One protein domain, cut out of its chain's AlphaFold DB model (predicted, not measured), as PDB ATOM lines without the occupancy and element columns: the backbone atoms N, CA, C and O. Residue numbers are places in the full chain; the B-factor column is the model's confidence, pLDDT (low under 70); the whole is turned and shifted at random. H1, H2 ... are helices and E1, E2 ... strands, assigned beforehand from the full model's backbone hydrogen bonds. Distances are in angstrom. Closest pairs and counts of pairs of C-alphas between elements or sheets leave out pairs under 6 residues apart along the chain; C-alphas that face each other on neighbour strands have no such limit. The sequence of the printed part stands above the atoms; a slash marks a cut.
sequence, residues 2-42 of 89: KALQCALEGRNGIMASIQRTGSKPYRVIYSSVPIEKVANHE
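Overview. This is residues 2 to 42 of the 89 residues of the protein "6-phosphofructokinase 1" of Anaerocolumna aminovalerica (UniProt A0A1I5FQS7). The domain is a long, narrow hairpin of two strands, E1 and E2, with the short helix H1 beside its open end, away from the turn at residues 24 and 25. After E2 the printed part goes on as a tail, residues 35 to 42, which leaves the same open end on the side away from H1. There are 41 residues printed, with one named helix and two named strands in the order H1, E1, E2; the sheet has the order E1 - E2 and is antiparallel, and the class is mixed, helices and strands. The whole is loose, with a radius of gyration of the C-alphas of 12.1 A, and its outline is flat, with spans of 35 by 26 by 8 A.

Arrangement. The helix H1, residues 2 to 8, comes before the strand E1, residues 14 to 23, and a tight link of 5 residues joins them. The closest C-alphas of the two are those of Ala 3 and Ala 16, 5.4 A apart. A tight link of 2 residues joins E1 to the strand E2, residues 26 to 34. E1 and E2 form a hairpin, antiparallel neighbours with 156 degrees between their N-to-C directions. The C-alphas of Ile 14 and Pro 34 face each other at 4.3 A, and so do those of Ser 23 and Tyr 26, at 4.3 A. N 17 and O 31 are within hydrogen-bond range at 2.8 A, and N 29 and O 19 at 2.9 A. H1 and E2 have 5 pairs of C-alphas within 8 A, the closest being those of Lys 2 and Tyr 30, 6.3 A apart. In H1 every O i to N i+4 pair is within hydrogen-bond range.

Along the chain. H1 runs from Lys 2, with its C-alpha at (19.737, -27.698, -3.878), to Leu 8, 10.0 A from first to last C-alpha. E1, the longest strand by residues, runs from Ile 14, with its C-alpha at (10.770, -24.328, -8.637), to Ser 23, over 26.1 A. E2 runs from Tyr 26 to Pro 34 over 25.2 A and ends with C-alpha 34 at (7.902, -27.054, -10.344).

Size, cuts and confidence. The two C-alphas farthest apart are those of Gly 10 and Lys 24, at 35.7 A. The C-alphas of Lys 2 and Glu 42, the first and last printed, are 21.8 A apart. The printed part has no cut, and neither of its two links is long. The mean pLDDT of the printed part is 93.4, and no printed residue is under 70.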
ATOM      1  N   LYS A   2      20.437 -27.495  -2.594       90.44
ATOM      2  CA  LYS A   2      19.737 -27.698  -3.878       90.44
ATOM      3  C   LYS A   2      19.105 -26.415  -4.429       90.44
ATOM      4  O   LYS A   2      19.230 -26.157  -5.618       90.44
ATOM      5  N   ALA A   3      18.501 -25.596  -3.566       89.25
ATOM      6  CA  ALA A   3      17.902 -24.318  -3.961       89.25
ATOM      7  C   ALA A   3      18.931 -23.349  -4.577       89.25
ATOM      8  O   ALA A   3      18.684 -22.793  -5.640       89.25
ATOM      9  N   LEU A   4      20.113 -23.218  -3.962       90.94
ATOM     10  CA  LEU A   4      21.189 -22.380  -4.501       90.94
ATOM     11  C   LEU A   4      21.672 -22.878  -5.869       90.94
ATOM     12  O   LEU A   4      21.806 -22.084  -6.789       90.94
ATOM     13  N   GLN A   5      21.887 -24.190  -6.017       91.69
ATOM     14  CA  GLN A   5      22.283 -24.780  -7.299       91.69
ATOM     15  C   GLN A   5      21.265 -24.451  -8.402       91.69
ATOM     16  O   GLN A   5      21.635 -24.014  -9.483       91.69
ATOM     17  N   CYS A   6      19.976 -24.629  -8.110       89.50
ATOM     18  CA  CYS A   6      18.889 -24.280  -9.016       89.50
ATOM     19  C   CYS A   6      18.928 -22.806  -9.450       89.50
ATOM     20  O   CYS A   6      18.781 -22.525 -10.636       89.50
ATOM     21  N   ALA A   7      19.153 -21.888  -8.506       91.25
ATOM     22  CA  ALA A   7      19.236 -20.458  -8.792       91.25
ATOM     23  C   ALA A   7      20.450 -20.112  -9.669       91.25
ATOM     24  O   ALA A   7      20.317 -19.353 -10.624       91.25
ATOM     25  N   LEU A   8      21.615 -20.706  -9.386       95.06
ATOM     26  CA  LEU A   8      22.834 -20.517 -10.183       95.06
ATOM     27  C   LEU A   8      22.690 -21.046 -11.618       95.06
ATOM     28  O   LEU A   8      23.273 -20.490 -12.539       95.06
ATOM     29  N   GLU A   9      21.883 -22.086 -11.816       94.56
ATOM     30  CA  GLU A   9      21.536 -22.630 -13.135       94.56
ATOM     31  C   GLU A   9      20.424 -21.827 -13.846       94.56
ATOM     32  O   GLU A   9      19.918 -22.259 -14.879       94.56
ATOM     33  N   GLY A  10      19.998 -20.683 -13.293       93.06
ATOM     34  CA  GLY A  10      18.970 -19.815 -13.879       93.06
ATOM     35  C   GLY A  10      17.546 -20.379 -13.816       93.06
ATOM     36  O   GLY A  10      16.643 -19.858 -14.469       93.06
ATOM     37  N   ARG A  11      17.315 -21.446 -13.041       92.38
ATOM     38  CA  ARG A  11      16.002 -22.095 -12.937       92.38
ATOM     39  C   ARG A  11      15.108 -21.323 -11.963       92.38
ATOM     40  O   ARG A  11      15.456 -21.157 -10.795       92.38
ATOM     41  N   ASN A  12      13.937 -20.897 -12.434       92.75
ATOM     42  CA  ASN A  12      12.915 -20.197 -11.650       92.75
ATOM     43  C   ASN A  12      11.648 -21.062 -11.483       92.75
ATOM     44  O   ASN A  12      11.562 -22.161 -12.026       92.75
ATOM     45  N   GLY A  13      10.684 -20.594 -10.682       92.75
ATOM     46  CA  GLY A  13       9.384 -21.267 -10.540       92.75
ATOM     47  C   GLY A  13       9.455 -22.681  -9.946       92.75
ATOM     48  O   GLY A  13       8.569 -23.499 -10.189       92.75
ATOM     49  N   ILE A  14      10.511 -22.994  -9.189       94.88
ATOM     50  CA  ILE A  14      10.770 -24.328  -8.637       94.88
ATOM     51  C   ILE A  14      11.042 -24.276  -7.133       94.88
ATOM     52  O   ILE A  14      11.616 -23.322  -6.616       94.88
ATOM     53  N   MET A  15      10.670 -25.346  -6.435       94.31
ATOM     54  CA  MET A  15      10.896 -25.551  -5.008       94.31
ATOM     55  C   MET A  15      11.900 -26.689  -4.803       94.31
ATOM     56  O   MET A  15      11.820 -27.723  -5.470       94.31
ATOM     57  N   ALA A  16      12.849 -26.528  -3.880       94.75
ATOM     58  CA  ALA A  16      13.695 -27.643  -3.454       94.75
ATOM     59  C   ALA A  16      12.852 -28.667  -2.678       94.75
ATOM     60  O   ALA A  16      12.027 -28.294  -1.850       94.75
ATOM     61  N   SER A  17      13.060 -29.956  -2.931       94.69
ATOM     62  CA  SER A  17      12.289 -31.029  -2.305       94.69
ATOM     63  C   SER A  17      13.193 -32.120  -1.745       94.69
ATOM     64  O   SER A  17      14.293 -32.354  -2.255       94.69
ATOM     65  N   ILE A  18      12.720 -32.781  -0.692       95.50
ATOM     66  CA  ILE A  18      13.370 -33.937  -0.075       95.50
ATOM     67  C   ILE A  18      12.562 -35.168  -0.471       95.50
ATOM     68  O   ILE A  18      11.380 -35.266  -0.145       95.50
ATOM     69  N   GLN A  19      13.192 -36.110  -1.169       95.06
ATOM     70  CA  GLN A  19      12.546 -37.349  -1.590       95.06
ATOM     71  C   GLN A  19      13.141 -38.525  -0.825       95.06
ATOM     72  O   GLN A  19      14.339 -38.786  -0.922       95.06
ATOM     73  N   ARG A  20      12.303 -39.232  -0.062       96.06
ATOM     74  CA  ARG A  20      12.673 -40.471   0.635       96.06
ATOM     75  C   ARG A  20      12.881 -41.583  -0.397       96.06
ATOM     76  O   ARG A  20      11.953 -41.910  -1.127       96.06
ATOM     77  N   THR A  21      14.077 -42.166  -0.437       96.75
ATOM     78  CA  THR A  21      14.454 -43.272  -1.341       96.75
ATOM     79  C   THR A  21      14.645 -44.602  -0.613       96.75
ATOM     80  O   THR A  21      14.794 -45.643  -1.248       96.75
ATOM     81  N   GLY A  22      14.631 -44.594   0.720       94.50
ATOM     82  CA  GLY A  22      14.667 -45.798   1.544       94.50
ATOM     83  C   GLY A  22      14.244 -45.507   2.978       94.50
ATOM     84  O   GLY A  22      14.447 -44.395   3.469       94.50
ATOM     85  N   SER A  23      13.649 -46.503   3.634       89.81
ATOM     86  CA  SER A  23      13.232 -46.414   5.043       89.81
ATOM     87  C   SER A  23      14.205 -47.120   5.989       89.81
ATOM     88  O   SER A  23      14.404 -46.656   7.106       89.81
ATOM     89  N   LYS A  24      14.836 -48.220   5.551       90.31
ATOM     90  CA  LYS A  24      15.757 -49.046   6.350       90.31
ATOM     91  C   LYS A  24      16.928 -49.525   5.465       90.31
ATOM     92  O   LYS A  24      16.789 -50.542   4.791       90.31
ATOM     93  N   PRO A  25      18.052 -48.786   5.391       92.88
ATOM     94  CA  PRO A  25      18.338 -47.538   6.101       92.88
ATOM     95  C   PRO A  25      17.548 -46.349   5.542       92.88
ATOM     96  O   PRO A  25      17.145 -46.343   4.373       92.88
ATOM     97  N   TYR A  26      17.358 -45.327   6.378       95.56
ATOM     98  CA  TYR A  26      16.714 -44.088   5.964       95.56
ATOM     99  C   TYR A  26      17.600 -43.324   4.979       95.56
ATOM    100  O   TYR A  26      18.732 -42.965   5.301       95.56
ATOM    101  N   ARG A  27      17.097 -43.090   3.766       96.56
ATOM    102  CA  ARG A  27      17.826 -42.381   2.707       96.56
ATOM    103  C   ARG A  27      16.938 -41.361   2.027       96.56
ATOM    104  O   ARG A  27      15.756 -41.610   1.782       96.56
ATOM    105  N   VAL A  28      17.538 -40.224   1.694       96.69
ATOM    106  CA  VAL A  28      16.882 -39.142   0.967       96.69
ATOM    107  C   VAL A  28      17.765 -38.626  -0.158       96.69
ATOM    108  O   VAL A  28      18.991 -38.664  -0.066       96.69
ATOM    109  N   ILE A  29      17.130 -38.100  -1.201       96.38
ATOM    110  CA  ILE A  29      17.777 -37.285  -2.227       96.38
ATOM    111  C   ILE A  29      17.160 -35.886  -2.227       96.38
ATOM    112  O   ILE A  29      15.957 -35.721  -2.007       96.38
ATOM    113  N   TYR A  30      17.987 -34.875  -2.486       95.19
ATOM    114  CA  TYR A  30      17.536 -33.496  -2.645       95.19
ATOM    115  C   TYR A  30      17.310 -33.199  -4.124       95.19
ATOM    116  O   TYR A  30      18.238 -33.251  -4.933       95.19
ATOM    117  N   SER A  31      16.084 -32.848  -4.481       94.19
ATOM    118  CA  SER A  31      15.684 -32.567  -5.858       94.19
ATOM    119  C   SER A  31      14.943 -31.231  -5.950       94.19
ATOM    120  O   SER A  31      14.914 -30.453  -4.996       94.19
ATOM    121  N   SER A  32      14.383 -30.925  -7.115       94.62
ATOM    122  CA  SER A  32      13.571 -29.730  -7.336       94.62
ATOM    123  C   SER A  32      12.275 -30.100  -8.040       94.62
ATOM    124  O   SER A  32      12.304 -30.927  -8.951       94.62
ATOM    125  N   VAL A  33      11.173 -29.462  -7.658       94.56
ATOM    126  CA  VAL A  33       9.846 -29.655  -8.256       94.56
ATOM    127  C   VAL A  33       9.290 -28.314  -8.747       94.56
ATOM    128  O   VAL A  33       9.489 -27.309  -8.063       94.56
ATOM    129  N   PRO A  34       8.615 -28.256  -9.908       94.81
ATOM    130  CA  PRO A  34       7.902 -27.054 -10.344       94.81
ATOM    131  C   PRO A  34       6.814 -26.649  -9.344       94.81
ATOM    132  O   PRO A  34       6.066 -27.504  -8.870       94.81
ATOM    133  N   ILE A  35       6.711 -25.350  -9.047       93.19
ATOM    134  CA  ILE A  35       5.738 -24.800  -8.087       93.19
ATOM    135  C   ILE A  35       4.301 -25.090  -8.528       93.19
ATOM    136  O   ILE A  35       3.473 -25.452  -7.698       93.19
ATOM    137  N   GLU A  36       4.021 -25.020  -9.829       93.69
ATOM    138  CA  GLU A  36       2.710 -25.343 -10.414       93.69
ATOM    139  C   GLU A  36       2.195 -26.741 -10.027       93.69
ATOM    140  O   GLU A  36       0.990 -26.951  -9.939       93.69
ATOM    141  N   LYS A  37       3.098 -27.689  -9.733       91.94
ATOM    142  CA  LYS A  37       2.746 -29.063  -9.344       91.94
ATOM    143  C   LYS A  37       2.478 -29.227  -7.848       91.94
ATOM    144  O   LYS A  37       2.089 -30.313  -7.432       91.94
ATOM    145  N   VAL A  38       2.740 -28.206  -7.029       92.31
ATOM    146  CA  VAL A  38       2.698 -28.319  -5.559       92.31
ATOM    147  C   VAL A  38       1.931 -27.204  -4.855       92.31
ATOM    148  O   VAL A  38       1.459 -27.439  -3.751       92.31
ATOM    149  N   ALA A  39       1.764 -26.027  -5.466       89.12
ATOM    150  CA  ALA A  39       1.238 -24.830  -4.801       89.12
ATOM    151  C   ALA A  39      -0.140 -25.019  -4.136       89.12
ATOM    152  O   ALA A  39      -0.422 -24.363  -3.140       89.12
ATOM    153  N   ASN A  40      -0.961 -25.938  -4.652       90.88
ATOM    154  CA  ASN A  40      -2.304 -26.230  -4.138       90.88
ATOM    155  C   ASN A  40      -2.471 -27.693  -3.687       90.88
ATOM    156  O   ASN A  40      -3.593 -28.187  -3.583       90.88
ATOM    157  N   HIS A  41      -1.367 -28.407  -3.455       93.50
ATOM    158  CA  HIS A  41      -1.393 -29.793  -3.000       93.50
ATOM    159  C   HIS A  41      -0.933 -29.900  -1.549       93.50
ATOM    160  O   HIS A  41       0.088 -29.342  -1.156       93.50
ATOM    161  N   GLU A  42      -1.660 -30.693  -0.769       93.38
ATOM    162  CA  GLU A  42      -1.319 -31.013   0.614       93.38
ATOM    163  C   GLU A  42      -1.012 -32.504   0.775       93.38
ATOM    164  O   GLU A  42      -1.597 -33.365   0.112       93.38
TER     165      GLU A  42